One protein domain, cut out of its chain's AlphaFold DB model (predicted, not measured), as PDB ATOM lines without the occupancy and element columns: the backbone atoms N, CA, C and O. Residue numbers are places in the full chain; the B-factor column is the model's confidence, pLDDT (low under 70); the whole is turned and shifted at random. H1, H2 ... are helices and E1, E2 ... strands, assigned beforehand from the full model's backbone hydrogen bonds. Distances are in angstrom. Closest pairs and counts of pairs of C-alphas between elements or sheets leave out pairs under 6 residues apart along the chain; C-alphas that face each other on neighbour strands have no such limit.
ATOM      1  N   ALA A 187       9.786   7.478  27.709       67.19
ATOM      2  CA  ALA A 187      10.945   6.667  28.025       67.19
ATOM      3  C   ALA A 187      12.190   7.352  27.460       67.19
ATOM      4  O   ALA A 187      12.240   7.682  26.272       67.19
ATOM      5  N   ASP A 188      13.165   7.567  28.335       87.81
ATOM      6  CA  ASP A 188      14.456   8.129  27.977       87.81
ATOM      7  C   ASP A 188      15.134   7.284  26.875       87.81
ATOM      8  O   ASP A 188      14.998   6.054  26.822       87.81
ATOM      9  N   ALA A 189      15.840   7.961  25.973       93.12
ATOM     10  CA  ALA A 189      16.418   7.361  24.782       93.12
ATOM     11  C   ALA A 189      17.479   6.307  25.121       93.12
ATOM     12  O   ALA A 189      17.493   5.239  24.498       93.12
ATOM     13  N   GLU A 190      18.308   6.544  26.143       93.38
ATOM     14  CA  GLU A 190      19.293   5.569  26.626       93.38
ATOM     15  C   GLU A 190      18.587   4.338  27.217       93.38
ATOM     16  O   GLU A 190      18.917   3.200  26.884       93.38
ATOM     17  N   THR A 191      17.522   4.543  27.993       92.12
ATOM     18  CA  THR A 191      16.698   3.473  28.580       92.12
ATOM     19  C   THR A 191      16.037   2.578  27.517       92.12
ATOM     20  O   THR A 191      15.950   1.355  27.682       92.12
ATOM     21  N   VAL A 192      15.561   3.153  26.404       93.69
ATOM     22  CA  VAL A 192      15.020   2.390  25.258       93.69
ATOM     23  C   VAL A 192      16.140   1.660  24.506       93.69
ATOM     24  O   VAL A 192      15.977   0.489  24.153       93.69
ATOM     25  N   SER A 193      17.290   2.313  24.326       95.31
ATOM     26  CA  SER A 193      18.492   1.753  23.690       95.31
ATOM     27  C   SER A 193      19.026   0.533  24.450       95.31
ATOM     28  O   SER A 193      19.216  -0.539  23.871       95.31
ATOM     29  N   TYR A 194      19.174   0.654  25.772       93.06
ATOM     30  CA  TYR A 194      19.635  -0.409  26.662       93.06
ATOM     31  C   TYR A 194      18.671  -1.598  26.662       93.06
ATOM     32  O   TYR A 194      19.099  -2.747  26.520       93.06
ATOM     33  N   ARG A 195      17.356  -1.333  26.738       91.62
ATOM     34  CA  ARG A 195      16.333  -2.384  26.648       91.62
ATOM     35  C   ARG A 195      16.460  -3.167  25.346       91.62
ATOM     36  O   ARG A 195      16.562  -4.388  25.417       91.62
ATOM     37  N   LEU A 196      16.521  -2.492  24.194       92.56
ATOM     38  CA  LEU A 196      16.701  -3.157  22.900       92.56
ATOM     39  C   LEU A 196      17.990  -3.990  22.857       92.56
ATOM     40  O   LEU A 196      17.967  -5.117  22.367       92.56
ATOM     41  N   TRP A 197      19.104  -3.460  23.362       93.00
ATOM     42  CA  TRP A 197      20.393  -4.150  23.316       93.00
ATOM     43  C   TRP A 197      20.419  -5.428  24.169       93.00
ATOM     44  O   TRP A 197      20.917  -6.464  23.722       93.00
ATOM     45  N   VAL A 198      19.828  -5.389  25.369       90.00
ATOM     46  CA  VAL A 198      19.783  -6.536  26.287       90.00
ATOM     47  C   VAL A 198      18.716  -7.560  25.885       90.00
ATOM     48  O   VAL A 198      19.015  -8.759  25.848       90.00
ATOM     49  N   SER A 199      17.486  -7.128  25.579       88.88
ATOM     50  CA  SER A 199      16.359  -8.030  25.280       88.88
ATOM     51  C   SER A 199      16.291  -8.466  23.814       88.88
ATOM     52  O   SER A 199      15.775  -9.542  23.514       88.88
ATOM     53  N   GLY A 200      16.807  -7.650  22.892       87.44
ATOM     54  CA  GLY A 200      16.606  -7.814  21.455       87.44
ATOM     55  C   GLY A 200      15.217  -7.392  20.959       87.44
ATOM     56  O   GLY A 200      14.876  -7.712  19.822       87.44
ATOM     57  N   CYS A 201      14.388  -6.712  21.756       85.88
ATOM     58  CA  CYS A 201      13.040  -6.329  21.331       85.88
ATOM     59  C   CYS A 201      12.562  -4.974  21.873       85.88
ATOM     60  O   CYS A 201      12.973  -4.526  22.943       85.88
ATOM     61  N   LEU A 202      11.642  -4.356  21.124       89.38
ATOM     62  CA  LEU A 202      10.877  -3.176  21.537       89.38
ATOM     63  C   LEU A 202       9.375  -3.439  21.373       89.38
ATOM     64  O   LEU A 202       8.933  -3.949  20.337       89.38
ATOM     65  N   SER A 203       8.602  -3.068  22.391       86.12
ATOM     66  CA  SER A 203       7.146  -3.233  22.479       86.12
ATOM     67  C   SER A 203       6.394  -2.376  21.450       86.12
ATOM     68  O   SER A 203       6.966  -1.464  20.854       86.12
ATOM     69  N   TYR A 204       5.093  -2.607  21.244       79.38
ATOM     70  CA  TYR A 204       4.264  -1.757  20.372       79.38
ATOM     71  C   TYR A 204       4.253  -0.280  20.805       79.38
ATOM     72  O   TYR A 204       4.336   0.604  19.948       79.38
ATOM     73  N   SER A 205       4.196  -0.024  22.115       83.56
ATOM     74  CA  SER A 205       4.134   1.308  22.731       83.56
ATOM     75  C   SER A 205       5.485   2.027  22.812       83.56
ATOM     76  O   SER A 205       5.502   3.244  22.991       83.56
ATOM     77  N   ASP A 206       6.605   1.315  22.643       88.12
ATOM     78  CA  ASP A 206       7.945   1.912  22.664       88.12
ATOM     79  C   ASP A 206       8.113   2.941  21.533       88.12
ATOM     80  O   ASP A 206       7.980   2.611  20.348       88.12
ATOM     81  N   LYS A 207       8.441   4.180  21.911       89.81
ATOM     82  CA  LYS A 207       8.856   5.269  21.017       89.81
ATOM     83  C   LYS A 207      10.382   5.361  21.014       89.81
ATOM     84  O   LYS A 207      11.007   5.045  22.023       89.81
ATOM     85  N   ILE A 208      10.963   5.793  19.899       92.62
ATOM     86  CA  ILE A 208      12.407   6.022  19.771       92.62
ATOM     87  C   ILE A 208      12.658   7.527  19.714       92.62
ATOM     88  O   ILE A 208      12.451   8.145  18.678       92.62
ATOM     89  N   SER A 209      13.040   8.109  20.847       93.69
ATOM     90  CA  SER A 209      13.377   9.532  20.967       93.69
ATOM     91  C   SER A 209      14.740   9.849  20.334       93.69
ATOM     92  O   SER A 209      15.496   8.936  19.989       93.69
ATOM     93  N   ASP A 210      15.053  11.139  20.206       94.75
ATOM     94  CA  ASP A 210      16.394  11.600  19.838       94.75
ATOM     95  C   ASP A 210      17.481  11.076  20.798       94.75
ATOM     96  O   ASP A 210      17.202  10.788  21.964       94.75
ATOM     97  N   GLY A 211      18.704  10.892  20.297       95.19
ATOM     98  CA  GLY A 211      19.830  10.334  21.048       95.19
ATOM     99  C   GLY A 211      19.764   8.817  21.272       95.19
ATOM    100  O   GLY A 211      20.646   8.258  21.919       95.19
ATOM    101  N   PHE A 212      18.751   8.116  20.748       96.62
ATOM    102  CA  PHE A 212      18.672   6.653  20.814       96.62
ATOM    103  C   PHE A 212      19.744   6.002  19.932       96.62
ATOM    104  O   PHE A 212      19.933   6.397  18.782       96.62
ATOM    105  N   TYR A 213      20.381   4.932  20.410       96.75
ATOM    106  CA  TYR A 213      21.383   4.201  19.639       96.75
ATOM    107  C   TYR A 213      21.298   2.682  19.802       96.75
ATOM    108  O   TYR A 213      21.126   2.127  20.883       96.75
ATOM    109  N   ASN A 214      21.460   1.971  18.688       95.62
ATOM    110  CA  ASN A 214      21.429   0.515  18.638       95.62
ATOM    111  C   ASN A 214      22.839  -0.044  18.387       95.62
ATOM    112  O   ASN A 214      23.356   0.050  17.268       95.62
ATOM    113  N   ILE A 215      23.423  -0.676  19.411       95.06
ATOM    114  CA  ILE A 215      24.746  -1.318  19.362       95.06
ATOM    115  C   ILE A 215      24.659  -2.713  18.725       95.06
ATOM    116  O   ILE A 215      23.774  -3.516  19.024       95.06
ATOM    117  N   ILE A 216      25.602  -3.021  17.836       90.94
ATOM    118  CA  ILE A 216      25.614  -4.214  16.988       90.94
ATOM    119  C   ILE A 216      26.989  -4.872  17.073       90.94
ATOM    120  O   ILE A 216      27.998  -4.249  16.770       90.94
ATOM    121  N   GLY A 217      27.034  -6.167  17.389       89.25
ATOM    122  CA  GLY A 217      28.284  -6.938  17.403       89.25
ATOM    123  C   GLY A 217      29.012  -6.956  18.750       89.25
ATOM    124  O   GLY A 217      29.982  -7.693  18.878       89.25
ATOM    125  N   MET A 218      28.509  -6.243  19.762       90.81
ATOM    126  CA  MET A 218      28.927  -6.404  21.158       90.81
ATOM    127  C   MET A 218      27.886  -7.191  21.960       90.81
ATOM    128  O   MET A 218      26.680  -7.011  21.781       90.81
ATOM    129  N   ASN A 219      28.364  -8.075  22.836       89.12
ATOM    130  CA  ASN A 219      27.539  -8.910  23.705       89.12
ATOM    131  C   ASN A 219      27.295  -8.196  25.055       89.12
ATOM    132  O   ASN A 219      28.278  -7.965  25.762       89.12
ATOM    133  N   PRO A 220      26.036  -7.922  25.458       91.44
ATOM    134  CA  PRO A 220      25.729  -7.258  26.727       91.44
ATOM    135  C   PRO A 220      26.332  -7.948  27.960       91.44
ATOM    136  O   PRO A 220      26.790  -7.274  28.872       91.44
ATOM    137  N   TYR A 221      26.404  -9.286  27.989       89.62
ATOM    138  CA  TYR A 221      27.004  -9.985  29.134       89.62
ATOM    139  C   TYR A 221      28.514  -9.759  29.232       89.62
ATOM    140  O   TYR A 221      29.039  -9.686  30.335       89.62
ATOM    141  N   LEU A 222      29.220  -9.632  28.101       91.06
ATOM    142  CA  LEU A 222      30.653  -9.320  28.129       91.06
ATOM    143  C   LEU A 222      30.883  -7.882  28.594       91.06
ATOM    144  O   LEU A 222      31.801  -7.649  29.365       91.06
ATOM    145  N   TRP A 223      30.013  -6.944  28.212       91.81
ATOM    146  CA  TRP A 223      30.053  -5.579  28.736       91.81
ATOM    147  C   TRP A 223      29.886  -5.535  30.261       91.81
ATOM    148  O   TRP A 223      30.740  -4.984  30.948       91.81
ATOM    149  N   VAL A 224      28.847  -6.183  30.803       90.88
ATOM    150  CA  VAL A 224      28.606  -6.248  32.259       90.88
ATOM    151  C   VAL A 224      29.792  -6.873  33.009       90.88
ATOM    152  O   VAL A 224      30.099  -6.455  34.119       90.88
ATOM    153  N   MET A 225      30.455  -7.872  32.418       90.19
ATOM    154  CA  MET A 225      31.567  -8.601  33.047       90.19
ATOM    155  C   MET A 225      32.936  -7.913  32.920       90.19
ATOM    156  O   MET A 225      33.853  -8.283  33.651       90.19
ATOM    157  N   CYS A 226      33.102  -6.971  31.986       89.81
ATOM    158  CA  CYS A 226      34.386  -6.324  31.690       89.81
ATOM    159  C   CYS A 226      34.494  -4.868  32.173       89.81
ATOM    160  O   CYS A 226      35.566  -4.288  32.027       89.81
ATOM    161  N   ASN A 227      33.433  -4.294  32.743       90.94
ATOM    162  CA  ASN A 227      33.419  -2.931  33.287       90.94
ATOM    163  C   ASN A 227      33.098  -2.937  34.787       90.94
ATOM    164  O   ASN A 227      32.671  -3.952  35.344       90.94
ATOM    165  N   GLU A 228      33.279  -1.792  35.446       90.50
ATOM    166  CA  GLU A 228      32.879  -1.624  36.845       90.50
ATOM    167  C   GLU A 228      31.361  -1.785  37.025       90.50
ATOM    168  O   GLU A 228      30.577  -1.557  36.106       90.50
ATOM    169  N   PHE A 229      30.920  -2.160  38.228       82.19
ATOM    170  CA  PHE A 229      29.530  -2.555  38.494       82.19
ATOM    171  C   PHE A 229      28.480  -1.490  38.127       82.19
ATOM    172  O   PHE A 229      27.392  -1.845  37.677       82.19
ATOM    173  N   GLU A 230      28.795  -0.203  38.294       85.44
ATOM    174  CA  GLU A 230      27.894   0.905  37.937       85.44
ATOM    175  C   GLU A 230      27.890   1.210  36.429       85.44
ATOM    176  O   GLU A 230      26.844   1.533  35.867       85.44
ATOM    177  N   GLU A 231      29.032   1.063  35.753       84.56
ATOM    178  CA  GLU A 231      29.175   1.307  34.313       84.56
ATOM    179  C   GLU A 231      28.646   0.131  33.478       84.56
ATOM    180  O   GLU A 231      27.876   0.320  32.538       84.56
ATOM    181  N   GLY A 232      28.951  -1.103  33.886       83.69
ATOM    182  CA  GLY A 232      28.440  -2.329  33.271       83.69
ATOM    183  C   GLY A 232      26.913  -2.457  33.333       83.69
ATOM    184  O   GLY A 232      26.326  -3.160  32.514       83.69
ATOM    185  N   ARG A 233      26.251  -1.757  34.268       85.50
ATOM    186  CA  ARG A 233      24.781  -1.648  34.358       85.50
ATOM    187  C   ARG A 233      24.161  -0.670  33.359       85.50
ATOM    188  O   ARG A 233      22.942  -0.704  33.190       85.50
ATOM    189  N   ARG A 234      24.960   0.197  32.738       89.81
ATOM    190  CA  ARG A 234      24.524   1.194  31.754       89.81
ATOM    191  C   ARG A 234      24.923   0.781  30.345       89.81
ATOM    192  O   ARG A 234      25.583  -0.238  30.130       89.81
ATOM    193  N   LEU A 235      24.472   1.561  29.372       92.44
ATOM    194  CA  LEU A 235      24.892   1.418  27.989       92.44
ATOM    195  C   LEU A 235      26.256   2.131  27.807       92.44
ATOM    196  O   LEU A 235      26.468   3.174  28.427       92.44
ATOM    197  N   PRO A 236      27.200   1.598  27.007       93.69
ATOM    198  CA  PRO A 236      28.466   2.278  26.731       93.69
ATOM    199  C   PRO A 236      28.215   3.661  26.130       93.69
ATOM    200  O   PRO A 236      27.491   3.771  25.140       93.69
ATOM    201  N   SER A 237      28.826   4.699  26.701       93.81
ATOM    202  CA  SER A 237      28.574   6.077  26.273       93.81
ATOM    203  C   SER A 237      28.934   6.316  24.800       93.81
ATOM    204  O   SER A 237      29.903   5.768  24.277       93.81
ATOM    205  N   LEU A 238      28.196   7.203  24.126       94.69
ATOM    206  CA  LEU A 238      28.519   7.593  22.747       94.69
ATOM    207  C   LEU A 238      29.930   8.192  22.623       94.69
ATOM    208  O   LEU A 238      30.570   8.005  21.595       94.69
ATOM    209  N   MET A 239      30.442   8.852  23.671       93.75
ATOM    210  CA  MET A 239      31.823   9.342  23.724       93.75
ATOM    211  C   MET A 239      32.827   8.187  23.597       93.75
ATOM    212  O   MET A 239      33.619   8.188  22.659       93.75
ATOM    213  N   SER A 240      32.733   7.159  24.450       93.31
ATOM    214  CA  SER A 240      33.649   6.010  24.384       93.31
ATOM    215  C   SER A 240      33.470   5.176  23.112       93.31
ATOM    216  O   SER A 240      34.436   4.622  22.597       93.31
ATOM    217  N   LEU A 241      32.258   5.119  22.550       94.44
ATOM    218  CA  LEU A 241      32.000   4.455  21.267       94.44
ATOM    219  C   LEU A 241      32.593   5.214  20.067       94.44
ATOM    220  O   LEU A 241      32.998   4.574  19.099       94.44
ATOM    221  N   ASN A 242      32.670   6.548  20.118       93.44
ATOM    222  CA  ASN A 242      33.257   7.380  19.060       93.44
ATOM    223  C   ASN A 242      34.793   7.295  18.996       93.44
ATOM    224  O   ASN A 242      35.368   7.567  17.945       93.44
ATOM    225  N   GLU A 243      35.459   6.916  20.091       93.62
ATOM    226  CA  GLU A 243      36.925   6.789  20.162       93.62
ATOM    227  C   GLU A 243      37.463   5.491  19.526       93.62
ATOM    228  O   GLU A 243      38.663   5.367  19.284       93.62
ATOM    229  N   ILE A 244      36.593   4.518  19.234       94.00
ATOM    230  CA  ILE A 244      36.989   3.193  18.737       94.00
ATOM    231  C   ILE A 244      37.302   3.240  17.235       94.00
ATOM    232  O   ILE A 244      36.437   3.569  16.416       94.00
ATOM    233  N   GLU A 245      38.510   2.813  16.844       92.62
ATOM    234  CA  GLU A 245      38.894   2.798  15.432       92.62
ATOM    235  C   GLU A 245      38.072   1.754  14.634       92.62
ATOM    236  O   GLU A 245      38.048   0.566  14.981       92.62
ATOM    237  N   PRO A 246      37.421   2.125  13.510       92.12
ATOM    238  CA  PRO A 246      36.550   1.199  12.781       92.12
ATOM    239  C   PRO A 246      37.248   0.056  12.037       92.12
ATOM    240  O   PRO A 246      36.561  -0.792  11.455       92.12
ATOM    241  N   SER A 247      38.582   0.070  11.991       89.44
ATOM    242  CA  SER A 247      39.424  -0.985  11.424       89.44
ATOM    243  C   SER A 247      39.624  -2.148  12.408       89.44
ATOM    244  O   SER A 247      39.693  -3.302  11.982       89.44
ATOM    245  N   GLU A 248      39.650  -1.854  13.711       88.12
ATOM    246  CA  GLU A 248      39.961  -2.804  14.782       88.12
ATOM    247  C   GLU A 248      38.741  -3.620  15.228       88.12
ATOM    248  O   GLU A 248      38.886  -4.718  15.768       88.12
ATOM    249  N   THR A 249      37.525  -3.116  14.982       90.31
ATOM    250  CA  THR A 249      36.290  -3.730  15.482       90.31
ATOM    251  C   THR A 249      35.276  -4.095  14.387       90.31
ATOM    252  O   THR A 249      35.017  -3.321  13.461       90.31
ATOM    253  N   PRO A 250      34.600  -5.259  14.494       87.00
ATOM    254  CA  PRO A 250      33.420  -5.560  13.691       87.00
ATOM    255  C   PRO A 250      32.152  -4.848  14.198       87.00
ATOM    256  O   PRO A 250      31.105  -5.012  13.555       87.00
ATOM    257  N   MET A 251      32.231  -4.125  15.327       91.75
ATOM    258  CA  MET A 251      31.125  -3.413  15.970       91.75
ATOM    259  C   MET A 251      30.587  -2.272  15.097       91.75
ATOM    260  O   MET A 251      31.317  -1.613  14.358       91.75
ATOM    261  N   GLU A 252      29.279  -2.064  15.175       93.69
ATOM    262  CA  GLU A 252      28.543  -0.998  14.497       93.69
ATOM    263  C   GLU A 252      27.561  -0.392  15.508       93.69
ATOM    264  O   GLU A 252      26.956  -1.120  16.296       93.69
ATOM    265  N   VAL A 253      27.371   0.923  15.486       96.38
ATOM    266  CA  VAL A 253      26.364   1.611  16.302       96.38
ATOM    267  C   VAL A 253      25.515   2.453  15.359       96.38
ATOM    268  O   VAL A 253      26.053   3.185  14.536       96.38
ATOM    269  N   VAL A 254      24.191   2.318  15.432       96.88
ATOM    270  CA  VAL A 254      23.257   3.132  14.636       96.88
ATOM    271  C   VAL A 254      22.581   4.129  15.563       96.88
ATOM    272  O   VAL A 254      21.850   3.700  16.453       96.88
ATOM    273  N   LEU A 255      22.838   5.420  15.353       97.50
ATOM    274  CA  LEU A 255      22.336   6.542  16.148       97.50
ATOM    275  C   LEU A 255      21.119   7.188  15.466       97.50
ATOM    276  O   LEU A 255      21.095   7.346  14.246       97.50
ATOM    277  N   VAL A 256      20.117   7.565  16.254       97.38
ATOM    278  CA  VAL A 256      19.058   8.504  15.874       97.38
ATOM    279  C   VAL A 256      19.474   9.865  16.420       97.38
ATOM    280  O   VAL A 256      19.568  10.028  17.632       97.38
ATOM    281  N   ASP A 257      19.771  10.787  15.511       95.56
ATOM    282  CA  ASP A 257      20.246  12.146  15.780       95.56
ATOM    283  C   ASP A 257      19.390  13.099  14.937       95.56
ATOM    284  O   ASP A 257      19.558  13.179  13.720       95.56
ATOM    285  N   LYS A 258      18.400  13.740  15.555       92.62
ATOM    286  CA  LYS A 258      17.422  14.596  14.869       92.62
ATOM    287  C   LYS A 258      17.995  15.948  14.448       92.62
ATOM    288  O   LYS A 258      17.521  16.525  13.467       92.62
ATOM    289  N   ASP A 259      19.001  16.437  15.167       90.94
ATOM    290  CA  ASP A 259      19.593  17.755  14.940       90.94
ATOM    291  C   ASP A 259      20.758  17.701  13.938       90.94
ATOM    292  O   ASP A 259      20.874  18.575  13.072       90.94
ATOM    293  N   GLY A 260      21.607  16.670  14.017       93.19
ATOM    294  CA  GLY A 260      22.775  16.481  13.154       93.19
ATOM    295  C   GLY A 260      22.506  15.705  11.860       93.19
ATOM    296  O   GLY A 260      23.167  15.960  10.846       93.19
ATOM    297  N   ASP A 261      21.526  14.793  11.828       96.06
ATOM    298  CA  ASP A 261      21.221  13.992  10.636       96.06
ATOM    299  C   ASP A 261      20.207  14.693   9.717       96.06
ATOM    300  O   ASP A 261      19.008  14.402   9.686       96.06
ATOM    301  N   THR A 262      20.709  15.611   8.886       95.75
ATOM    302  CA  THR A 262      19.905  16.306   7.859       95.75
ATOM    303  C   THR A 262      19.161  15.344   6.930       95.75
ATOM    304  O   THR A 262      18.059  15.641   6.463       95.75
ATOM    305  N   ARG A 263      19.735  14.161   6.692       95.31
ATOM    306  CA  ARG A 263      19.161  13.109   5.857       95.31
ATOM    307  C   ARG A 263      18.002  12.394   6.560       95.31
ATOM    308  O   ARG A 263      17.075  11.970   5.863       95.31
ATOM    309  N   LEU A 264      18.024  12.257   7.888       95.62
ATOM    310  CA  LEU A 264      16.872  11.824   8.688       95.62
ATOM    311  C   LEU A 264      15.779  12.900   8.691       95.62
ATOM    312  O   LEU A 264      14.621  12.578   8.435       95.62
ATOM    313  N   LYS A 265      16.138  14.173   8.875       94.81
ATOM    314  CA  LYS A 265      15.181  15.290   8.853       94.81
ATOM    315  C   LYS A 265      14.391  15.368   7.543       94.81
ATOM    316  O   LYS A 265      13.165  15.372   7.561       94.81
ATOM    317  N   GLU A 266      15.072  15.268   6.398       95.12
ATOM    318  CA  GLU A 266      14.422  15.160   5.083       95.12
ATOM    319  C   GLU A 266      13.421  13.992   4.972       95.12
ATOM    320  O   GLU A 266      12.483  14.041   4.170       95.12
ATOM    321  N   LEU A 267      13.669  12.890   5.683       95.06
ATOM    322  CA  LEU A 267      12.804  11.714   5.693       95.06
ATOM    323  C   LEU A 267      11.577  11.942   6.588       95.06
ATOM    324  O   LEU A 267      10.482  11.515   6.217       95.06
ATOM    325  N   GLU A 268      11.743  12.636   7.716       94.00
ATOM    326  CA  GLU A 268      10.650  13.070   8.593       94.00
ATOM    327  C   GLU A 268       9.731  14.080   7.888       94.00
ATOM    328  O   GLU A 268       8.516  13.866   7.870       94.00
ATOM    329  N   ASP A 269      10.288  15.085   7.203       94.81
ATOM    330  CA  ASP A 269       9.533  16.074   6.415       94.81
ATOM    331  C   ASP A 269       8.657  15.389   5.347       94.81
ATOM    332  O   ASP A 269       7.444  15.610   5.270       94.81
ATOM    333  N   LYS A 270       9.238  14.458   4.574       95.44
ATOM    334  CA  LYS A 270       8.502  13.648   3.582       95.44
ATOM    335  C   LYS A 270       7.447  12.756   4.251       95.44
ATOM    336  O   LYS A 270       6.354  12.577   3.718       95.44
ATOM    337  N   ALA A 271       7.727  12.196   5.428       94.25
ATOM    338  CA  ALA A 271       6.766  11.388   6.183       94.25
ATOM    339  C   ALA A 271       5.614  12.216   6.793       94.25
ATOM    340  O   ALA A 271       4.534  11.662   7.047       94.25
ATOM    341  N   HIS A 272       5.829  13.513   7.027       93.00
ATOM    342  CA  HIS A 272       4.808  14.481   7.422       93.00
ATOM    343  C   HIS A 272       3.942  14.895   6.222       93.00
ATOM    344  O   HIS A 272       2.718  14.793   6.299       93.00
ATOM    345  N   GLU A 273       4.542  15.235   5.076       95.25
ATOM    346  CA  GLU A 273       3.811  15.536   3.832       95.25
ATOM    347  C   GLU A 273       2.850  14.392   3.452       95.25
ATOM    348  O   GLU A 273       1.663  14.613   3.196       95.25
ATOM    349  N   LEU A 274       3.327  13.143   3.513       94.31
ATOM    350  CA  LEU A 274       2.509  11.957   3.248       94.31
ATOM    351  C   LEU A 274       1.348  11.768   4.241       94.31
ATOM    352  O   LEU A 274       0.365  11.124   3.877       94.31
ATOM    353  N   ASP A 275       1.443  12.293   5.464       91.38
ATOM    354  CA  ASP A 275       0.405  12.243   6.508       91.38
ATOM    355  C   ASP A 275      -0.694  13.278   6.273       91.38
ATOM    356  O   ASP A 275      -1.883  12.979   6.396       91.38
ATOM    357  N   CYS A 276      -0.296  14.480   5.863       92.56
ATOM    358  CA  CYS A 276      -1.210  15.533   5.443       92.56
ATOM    359  C   CYS A 276      -1.941  15.147   4.145       92.56
ATOM    360  O   CYS A 276      -3.146  15.348   4.031       92.56
ATOM    361  N   ALA A 277      -1.245  14.497   3.205       94.94
ATOM    362  CA  ALA A 277      -1.780  14.061   1.914       94.94
ATOM    363  C   ALA A 277      -2.407  12.645   1.908       94.94
ATOM    364  O   ALA A 277      -2.549  12.039   0.838       94.94
ATOM    365  N   SER A 278      -2.729  12.051   3.065       92.94
ATOM    366  CA  SER A 278      -3.373  10.728   3.134       92.94
ATOM    367  C   SER A 278      -4.740  10.770   3.807       92.94
ATOM    368  O   SER A 278      -4.876  11.163   4.960       92.94
ATOM    369  N   GLU A 279      -5.738  10.276   3.076       92.44
ATOM    370  CA  GLU A 279      -7.148  10.208   3.481       92.44
ATOM    371  C   GLU A 279      -7.384   9.300   4.699       92.44
ATOM    372  O   GLU A 279      -8.226   9.588   5.544       92.44
ATOM    373  N   ASN A 280      -6.639   8.194   4.799       91.81
ATOM    374  CA  ASN A 280      -6.808   7.184   5.844       91.81
ATOM    375  C   ASN A 280      -5.461   6.549   6.234       91.81
ATOM    376  O   ASN A 280      -4.560   6.399   5.399       91.81
ATOM    377  N   THR A 281      -5.356   6.112   7.492       91.25
ATOM    378  CA  THR A 281      -4.219   5.384   8.074       91.25
ATOM    379  C   THR A 281      -3.707   4.232   7.198       91.25
ATOM    380  O   THR A 281      -2.498   4.092   7.039       91.25
ATOM    381  N   LEU A 282      -4.574   3.437   6.559       92.31
ATOM    382  CA  LEU A 282      -4.134   2.322   5.700       92.31
ATOM    383  C   LEU A 282      -3.314   2.817   4.494       92.31
ATOM    384  O   LEU A 282      -2.253   2.269   4.175       92.31
ATOM    385  N   VAL A 283      -3.774   3.893   3.849       93.75
ATOM    386  CA  VAL A 283      -3.077   4.530   2.721       93.75
ATOM    387  C   VAL A 283      -1.755   5.135   3.192       93.75
ATOM    388  O   VAL A 283      -0.726   4.920   2.548       93.75
ATOM    389  N   LEU A 284      -1.764   5.818   4.341       93.56
ATOM    390  CA  LEU A 284      -0.571   6.384   4.966       93.56
ATOM    391  C   LEU A 284       0.498   5.318   5.228       93.56
ATOM    392  O   LEU A 284       1.626   5.456   4.759       93.56
ATOM    393  N   VAL A 285       0.147   4.231   5.921       91.94
ATOM    394  CA  VAL A 285       1.073   3.134   6.253       91.94
ATOM    395  C   VAL A 285       1.680   2.531   4.986       91.94
ATOM    396  O   VAL A 285       2.884   2.284   4.937       91.94
ATOM    397  N   LYS A 286       0.892   2.376   3.913       93.38
ATOM    398  CA  LYS A 286       1.388   1.900   2.613       93.38
ATOM    399  C   LYS A 286       2.351   2.889   1.940       93.38
ATOM    400  O   LYS A 286       3.321   2.448   1.322       93.38
ATOM    401  N   LYS A 287       2.113   4.203   2.042       95.19
ATOM    402  CA  LYS A 287       3.019   5.240   1.511       95.19
ATOM    403  C   LYS A 287       4.317   5.331   2.332       95.19
ATOM    404  O   LYS A 287       5.394   5.271   1.744       95.19
ATOM    405  N   LEU A 288       4.233   5.361   3.667       94.38
ATOM    406  CA  LEU A 288       5.392   5.330   4.576       94.38
ATOM    407  C   LEU A 288       6.225   4.050   4.402       94.38
ATOM    408  O   LEU A 288       7.449   4.114   4.352       94.38
ATOM    409  N   GLY A 289       5.561   2.903   4.218       92.88
ATOM    410  CA  GLY A 289       6.183   1.624   3.868       92.88
ATOM    411  C   GLY A 289       7.116   1.733   2.664       92.88
ATOM    412  O   GLY A 289       8.271   1.314   2.726       92.88
ATOM    413  N   LYS A 290       6.633   2.353   1.580       94.69
ATOM    414  CA  LYS A 290       7.426   2.600   0.367       94.69
ATOM    415  C   LYS A 290       8.553   3.610   0.591       94.69
ATOM    416  O   LYS A 290       9.644   3.384   0.078       94.69
ATOM    417  N   LEU A 291       8.302   4.683   1.343       95.00
ATOM    418  CA  LEU A 291       9.294   5.720   1.640       95.00
ATOM    419  C   LEU A 291      10.493   5.141   2.415       95.00
ATOM    420  O   LEU A 291      11.627   5.253   1.957       95.00
ATOM    421  N   VAL A 292      10.239   4.439   3.525       94.31
ATOM    422  CA  VAL A 292      11.286   3.781   4.329       94.31
ATOM    423  C   VAL A 292      12.002   2.691   3.528       94.31
ATOM    424  O   VAL A 292      13.224   2.582   3.607       94.31
ATOM    425  N   ALA A 293      11.277   1.908   2.719       92.69
ATOM    426  CA  ALA A 293      11.894   0.900   1.860       92.69
ATOM    427  C   ALA A 293      12.851   1.528   0.835       92.69
ATOM    428  O   ALA A 293      13.990   1.082   0.730       92.69
ATOM    429  N   ALA A 294      12.432   2.578   0.120       92.69
ATOM    430  CA  ALA A 294      13.282   3.287  -0.838       92.69
ATOM    431  C   ALA A 294      14.545   3.857  -0.170       92.69
ATOM    432  O   ALA A 294      15.641   3.726  -0.709       92.69
ATOM    433  N   TYR A 295      14.394   4.414   1.032       92.06
ATOM    434  CA  TYR A 295      15.493   4.975   1.813       92.06
ATOM    435  C   TYR A 295      16.512   3.919   2.281       92.06
ATOM    436  O   TYR A 295      17.717   4.157   2.268       92.06
ATOM    437  N   MET A 296      16.040   2.726   2.652       91.25
ATOM    438  CA  MET A 296      16.860   1.623   3.171       91.25
ATOM    439  C   MET A 296      17.353   0.648   2.082       91.25
ATOM    440  O   MET A 296      17.663  -0.508   2.376       91.25
ATOM    441  N   GLY A 297      17.487   1.110   0.834       88.62
ATOM    442  CA  GLY A 297      18.078   0.342  -0.274       88.62
ATOM    443  C   GLY A 297      17.078  -0.367  -1.198       88.62
ATOM    444  O   GLY A 297      17.490  -1.163  -2.042       88.62
ATOM    445  N   GLY A 298      15.782  -0.071  -1.067       87.62
ATOM    446  CA  GLY A 298      14.704  -0.569  -1.920       87.62
ATOM    447  C   GLY A 298      14.190  -1.967  -1.563       87.62
ATOM    448  O   GLY A 298      14.548  -2.571  -0.554       87.62
ATOM    449  N   THR A 299      13.317  -2.504  -2.419       81.19
ATOM    450  CA  THR A 299      12.932  -3.921  -2.371       81.19
ATOM    451  C   THR A 299      14.108  -4.779  -2.823       81.19
ATOM    452  O   THR A 299      14.540  -4.664  -3.970       81.19
ATOM    453  N   PHE A 300      14.603  -5.651  -1.950       71.75
ATOM    454  CA  PHE A 300      15.739  -6.515  -2.249       71.75
ATOM    455  C   PHE A 300      15.256  -7.848  -2.856       71.75
ATOM    456  O   PHE A 300      14.627  -8.629  -2.139       71.75
ATOM    457  N   PRO A 301      15.502  -8.140  -4.149       71.69
ATOM    458  CA  PRO A 301      15.132  -9.428  -4.725       71.69
ATOM    459  C   PRO A 301      16.071 -10.525  -4.207       71.69
ATOM    460  O   PRO A 301      17.272 -10.305  -4.070       71.69
ATOM    461  N   VAL A 302      15.535 -11.723  -3.956       66.12
ATOM    462  CA  VAL A 302      16.283 -12.858  -3.371       66.12
ATOM    463  C   VAL A 302      17.530 -13.223  -4.198       66.12
ATOM    464  O   VAL A 302      18.568 -13.581  -3.650       66.12
ATOM    465  N   GLU A 303      17.463 -13.044  -5.517       66.69
ATOM    466  CA  GLU A 303      18.556 -13.311  -6.462       66.69
ATOM    467  C   GLU A 303      19.767 -12.373  -6.303       66.69
ATOM    468  O   GLU A 303      20.873 -12.700  -6.727       66.69
ATOM    469  N   GLN A 304      19.598 -11.208  -5.667       63.69
ATOM    470  CA  GLN A 304      20.662 -10.211  -5.507       63.69
ATOM    471  C   GLN A 304      21.656 -10.519  -4.366       63.69
ATOM    472  O   GLN A 304      22.545  -9.705  -4.078       63.69
ATOM    473  N   GLY A 305      21.530 -11.697  -3.750       68.25
ATOM    474  CA  GLY A 305      22.414 -12.227  -2.719       68.25
ATOM    475  C   GLY A 305      21.858 -12.072  -1.304       68.25
ATOM    476  O   GLY A 305      20.675 -11.852  -1.083       68.25
ATOM    477  N   ASP A 306      22.738 -12.191  -0.317       79.88
ATOM    478  CA  ASP A 306      22.374 -12.017   1.088       79.88
ATOM    479  C   ASP A 306      22.397 -10.524   1.464       79.88
ATOM    480  O   ASP A 306      23.443  -9.864   1.377       79.88
ATOM    481  N   LEU A 307      21.249 -10.000   1.910       83.12
ATOM    482  CA  LEU A 307      21.095  -8.628   2.409       83.12
ATOM    483  C   LEU A 307      22.125  -8.306   3.504       83.12
ATOM    484  O   LEU A 307      22.656  -7.196   3.531       83.12
ATOM    485  N   HIS A 308      22.469  -9.268   4.366       85.12
ATOM    486  CA  HIS A 308      23.477  -9.082   5.406       85.12
ATOM    487  C   HIS A 308      24.878  -8.858   4.823       85.12
ATOM    488  O   HIS A 308      25.594  -7.968   5.286       85.12
ATOM    489  N   LYS A 309      25.262  -9.593   3.769       87.31
ATOM    490  CA  LYS A 309      26.552  -9.395   3.078       87.31
ATOM    491  C   LYS A 309      26.626  -8.016   2.431       87.31
ATOM    492  O   LYS A 309      27.654  -7.348   2.549       87.31
ATOM    493  N   ARG A 310      25.545  -7.562   1.782       87.44
ATOM    494  CA  ARG A 310      25.530  -6.232   1.153       87.44
ATOM    495  C   ARG A 310      25.492  -5.106   2.189       87.44
ATOM    496  O   ARG A 310      26.267  -4.163   2.047       87.44
ATOM    497  N   TRP A 311      24.707  -5.248   3.262       90.19
ATOM    498  CA  TRP A 311      24.788  -4.369   4.435       90.19
ATOM    499  C   TRP A 311      26.227  -4.274   4.944       90.19
ATOM    500  O   TRP A 311      26.745  -3.171   5.042       90.19
ATOM    501  N   LYS A 312      26.904  -5.404   5.203       90.38
ATOM    502  CA  LYS A 312      28.253  -5.399   5.794       90.38
ATOM    503  C   LYS A 312      29.303  -4.748   4.888       90.38
ATOM    504  O   LYS A 312      30.227  -4.106   5.390       90.38
ATOM    505  N   LEU A 313      29.151  -4.868   3.565       91.31
ATOM    506  CA  LEU A 313      29.980  -4.155   2.588       91.31
ATOM    507  C   LEU A 313      29.747  -2.636   2.646       91.31
ATOM    508  O   LEU A 313      30.711  -1.870   2.668       91.31
ATOM    509  N   VAL A 314      28.483  -2.200   2.677       92.19
ATOM    510  CA  VAL A 314      28.109  -0.777   2.736       92.19
ATOM    511  C   VAL A 314      28.502  -0.161   4.081       92.19
ATOM    512  O   VAL A 314      29.159   0.876   4.092       92.19
ATOM    513  N   SER A 315      28.193  -0.819   5.202       92.25
ATOM    514  CA  SER A 315      28.510  -0.339   6.551       92.25
ATOM    515  C   SER A 315      30.016  -0.202   6.761       92.25
ATOM    516  O   SER A 315      30.463   0.802   7.302       92.25
ATOM    517  N   THR A 316      30.820  -1.155   6.278       93.62
ATOM    518  CA  THR A 316      32.286  -1.093   6.396       93.62
ATOM    519  C   THR A 316      32.878   0.056   5.580       93.62
ATOM    520  O   THR A 316      33.758   0.755   6.074       93.62
ATOM    521  N   ARG A 317      32.360   0.320   4.372       93.81
ATOM    522  CA  ARG A 317      32.760   1.499   3.582       93.81
ATOM    523  C   ARG A 317      32.360   2.807   4.266       93.81
ATOM    524  O   ARG A 317      33.164   3.732   4.308       93.81
ATOM    525  N   LEU A 318      31.145   2.870   4.812       94.50
ATOM    526  CA  LEU A 318      30.612   4.058   5.479       94.50
ATOM    527  C   LEU A 318      31.395   4.394   6.757       94.50
ATOM    528  O   LEU A 318      31.839   5.530   6.904       94.50
ATOM    529  N   ARG A 319      31.667   3.392   7.608       94.56
ATOM    530  CA  ARG A 319      32.553   3.530   8.776       94.56
ATOM    531  C   ARG A 319      33.954   4.005   8.386       94.56
ATOM    532  O   ARG A 319      34.484   4.915   9.008       94.56
ATOM    533  N   GLY A 320      34.545   3.419   7.340       93.94
ATOM    534  CA  GLY A 320      35.872   3.813   6.855       93.94
ATOM    535  C   GLY A 320      35.931   5.253   6.330       93.94
ATOM    536  O   GLY A 320      36.931   5.934   6.531       93.94
ATOM    537  N   PHE A 321      34.853   5.736   5.702       93.12
ATOM    538  CA  PHE A 321      34.740   7.124   5.246       93.12
ATOM    539  C   PHE A 321      34.555   8.111   6.408       93.12
ATOM    540  O   PHE A 321      35.238   9.131   6.455       93.12
ATOM    541  N   GLN A 322      33.668   7.799   7.359       91.81
ATOM    542  CA  GLN A 322      33.401   8.649   8.528       91.81
ATOM    543  C   GLN A 322      34.493   8.559   9.609       91.81
ATOM    544  O   GLN A 322      34.531   9.399  10.500       91.81
ATOM    545  N   LYS A 323      35.371   7.546   9.542       94.00
ATOM    546  CA  LYS A 323      36.353   7.182  10.582       94.00
ATOM    547  C   LYS A 323      35.732   6.947  11.968       94.00
ATOM    548  O   LYS A 323      36.419   7.069  12.972       94.00
ATOM    549  N   CYS A 324      34.456   6.565  12.010       94.19
ATOM    550  CA  CYS A 324      33.710   6.290  13.234       94.19
ATOM    551  C   CYS A 324      32.866   5.012  13.091       94.19
ATOM    552  O   CYS A 324      32.493   4.615  11.981       94.19
ATOM    553  N   ILE A 325      32.583   4.343  14.214       95.88
ATOM    554  CA  ILE A 325      31.669   3.192  14.277       95.88
ATOM    555  C   ILE A 325      30.213   3.585  14.561       95.88
ATOM    556  O   ILE A 325      29.317   2.767  14.327       95.88
ATOM    557  N   VAL A 326      29.991   4.809  15.049       96.69
ATOM    558  CA  VAL A 326      28.680   5.420  15.277       96.69
ATOM    559  C   VAL A 326      28.219   6.074  13.982       96.69
ATOM    560  O   VAL A 326      28.862   6.979  13.461       96.69
ATOM    561  N   LEU A 327      27.114   5.569  13.444       96.12
ATOM    562  CA  LEU A 327      26.555   5.956  12.156       96.12
ATOM    563  C   LEU A 327      25.152   6.545  12.371       96.12
ATOM    564  O   LEU A 327      24.270   5.813  12.835       96.12
ATOM    565  N   PRO A 328      24.901   7.811  12.000       96.50
ATOM    566  CA  PRO A 328      23.550   8.367  11.964       96.50
ATOM    567  C   PRO A 328      22.643   7.532  11.046       96.50
ATOM    568  O   PRO A 328      23.070   7.109   9.963       96.50
ATOM    569  N   ILE A 329      21.413   7.228  11.464       96.31
ATOM    570  CA  ILE A 329      20.526   6.289  10.755       96.31
ATOM    571  C   ILE A 329      20.139   6.767   9.350       96.31
ATOM    572  O   ILE A 329      19.971   5.948   8.441       96.31
ATOM    573  N   GLY A 330      20.046   8.079   9.154       95.31
ATOM    574  CA  GLY A 330      19.842   8.719   7.866       95.31
ATOM    575  C   GLY A 330      21.052   8.566   6.950       95.31
ATOM    576  O   GLY A 330      20.879   8.437   5.747       95.31
ATOM    577  N   SER A 331      22.278   8.439   7.469       94.94
ATOM    578  CA  SER A 331      23.466   8.193   6.629       94.94
ATOM    579  C   SER A 331      23.434   6.845   5.885       94.94
ATOM    580  O   SER A 331      24.077   6.693   4.841       94.94
ATOM    581  N   LEU A 332      22.630   5.882   6.348       94.12
ATOM    582  CA  LEU A 332      22.521   4.556   5.743       94.12
ATOM    583  C   LEU A 332      21.875   4.635   4.343       94.12
ATOM    584  O   LEU A 332      20.838   5.265   4.141       94.12
ATOM    585  N   SER A 333      22.497   3.992   3.352       91.44
ATOM    586  CA  SER A 333      21.955   3.822   1.985       91.44
ATOM    587  C   SER A 333      21.364   2.428   1.741       91.44
ATOM    588  O   SER A 333      20.789   2.150   0.691       91.44
ATOM    589  N   MET A 334      21.524   1.534   2.716       91.00
ATOM    590  CA  MET A 334      20.954   0.197   2.752       91.00
ATOM    591  C   MET A 334      20.704  -0.181   4.208       91.00
ATOM    592  O   MET A 334      21.546   0.105   5.056       91.00
ATOM    593  N   GLY A 335      19.582  -0.830   4.510       89.44
ATOM    594  CA  GLY A 335      19.208  -1.215   5.869       89.44
ATOM    595  C   GLY A 335      19.030  -2.716   6.053       89.44
ATOM    596  O   GLY A 335      18.649  -3.435   5.135       89.44
ATOM    597  N   LEU A 336      19.244  -3.183   7.283       89.19
ATOM    598  CA  LEU A 336      18.622  -4.421   7.756       89.19
ATOM    599  C   LEU A 336      17.208  -4.100   8.258       89.19
ATOM    600  O   LEU A 336      16.937  -2.959   8.629       89.19
ATOM    601  N   CYS A 337      16.337  -5.106   8.373       87.56
ATOM    602  CA  CYS A 337      14.947  -4.934   8.825       87.56
ATOM    603  C   CYS A 337      14.820  -4.136  10.139       87.56
ATOM    604  O   CYS A 337      13.895  -3.343  10.290       87.56
ATOM    605  N   ARG A 338      15.788  -4.285  11.056       88.81
ATOM    606  CA  ARG A 338      15.870  -3.498  12.297       88.81
ATOM    607  C   ARG A 338      16.018  -1.986  12.076       88.81
ATOM    608  O   ARG A 338      15.423  -1.226  12.822       88.81
ATOM    609  N   HIS A 339      16.759  -1.532  11.061       93.44
ATOM    610  CA  HIS A 339      16.943  -0.097  10.793       93.44
ATOM    611  C   HIS A 339      15.648   0.505  10.235       93.44
ATOM    612  O   HIS A 339      15.189   1.536  10.714       93.44
ATOM    613  N   SER A 340      14.987  -0.200   9.309       92.44
ATOM    614  CA  SER A 340      13.649   0.171   8.836       92.44
ATOM    615  C   SER A 340      12.642   0.244   9.987       92.44
ATOM    616  O   SER A 340      11.830   1.161  10.043       92.44
ATOM    617  N   ALA A 341      12.702  -0.696  10.933       91.00
ATOM    618  CA  ALA A 341      11.802  -0.721  12.078       91.00
ATOM    619  C   ALA A 341      12.088   0.370  13.126       91.00
ATOM    620  O   ALA A 341      11.141   0.867  13.738       91.00
ATOM    621  N   ILE A 342      13.351   0.787  13.291       93.38
ATOM    622  CA  ILE A 342      13.711   1.982  14.069       93.38
ATOM    623  C   ILE A 342      13.034   3.215  13.457       93.38
ATOM    624  O   ILE A 342      12.322   3.916  14.170       93.38
ATOM    625  N   LEU A 343      13.137   3.420  12.135       93.38
ATOM    626  CA  LEU A 343      12.492   4.549  11.444       93.38
ATOM    627  C   LEU A 343      10.963   4.597  11.628       93.38
ATOM    628  O   LEU A 343      10.398   5.677  11.743       93.38
ATOM    629  N   PHE A 344      10.273   3.452  11.721       90.69
ATOM    630  CA  PHE A 344       8.830   3.432  12.027       90.69
ATOM    631  C   PHE A 344       8.485   3.781  13.485       90.69
ATOM    632  O   PHE A 344       7.317   4.039  13.791       90.69
ATOM    633  N   LYS A 345       9.468   3.764  14.392       89.44
ATOM    634  CA  LYS A 345       9.307   4.055  15.822       89.44
ATOM    635  C   LYS A 345       9.801   5.436  16.247       89.44
ATOM    636  O   LYS A 345       9.426   5.859  17.344       89.44
TER     637      LYS A 345
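Overview. This is residues 187 to 345 of the 349 residues of the protein "Kinase family protein isoform 2" of Hibiscus syriacus (UniProt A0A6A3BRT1). A small three-stranded sheet sits near the middle of a mostly helical domain, with short helices at one end and a long helical hairpin, H4 and H5, reaching away at the other. H1 is beside E1 at one edge of the sheet, H6 is near E2 and E3, and H7 lies between the sheet and H5. The printed part has 159 residues, with seven named helices and three named strands in the order H1 E1 H2 H3 E2 H4 H5 H6 E3 H7; the sheet order is E1 E2 E3, mixed. The whole is compact, with a radius of gyration of the C-alphas of 16.6 A, and spans 53 by 37 by 28 A.

Along the chain. H1, residues 189 to 199, begins with C-alpha 189 at (16.418, 7.361, 24.782) and is 15.4 A long. E1 is residues 213 to 216, 9.8 A. H2 is residues 220 to 226, 10.0 A, and H3 residues 238 to 242, 6.0 A. E2, residues 252 to 255, begins at (28.543, -0.998, 14.497) and is 9.9 A long. H4, residues 262 to 276, is 21.3 A, H5, residues 281 to 295, is 20.7 A, and H6, residues 307 to 322, is 22.1 A. E3 is residues 326 to 328, 6.8 A. H7, residues 337 to 345, is 12.7 A and ends at (9.307, 4.055, 15.822).

Arrangement. E1 and E2 are antiparallel at 167 degrees, with N 214 and O 254 2.9 A apart. E2 and E3 are parallel at 39 degrees, with N 327 and O 253 2.8 A apart. E2, H4 H5 H6 and E3 form a strand-helix-strand unit, two parallel neighbour strands with helices between them in the chain. H1 only grazes the sheet; its closest C-alphas to E1 are Ser 193 and Tyr 213, 5.5 A. H2, not on the sheet, is close to but not clearly touching H1: the closest C-alphas, Val 198 and Pro 220, are 6.0 A apart. H3 is over E2 at a height over the sheet of 9.5 A. H6 and H7 only graze the sheet. H4 and H5 form a helical hairpin, opposite ways at a shallow tilt of 23 degrees; H4 touches H5 with residues 271 to 275 alone, closest at the C-alphas of Asp 275 and Leu 284, 6.1 A. H5, with residues 292 to 293 alone, only just touches H7, with 3 pairs of C-alphas within 8 A, closest Val 292 and Ser 340, 6.2 A. Every O i to N i+4 pair is within hydrogen-bond range in H1, H2, H3, H5, H6 and H7; in H4 it is 9 of 11.

Size, cuts and confidence. The two C-alphas farthest apart, of Glu 228 and Glu 279, are 53.4 A apart. The printed part has no cut. The long links are H1 to E1, H2 to H3 and H5 to H6; residues 301 to 306 stand free. Mean pLDDT of the printed part is 90.8; residue 187 and residues 302 to 305 are under 70.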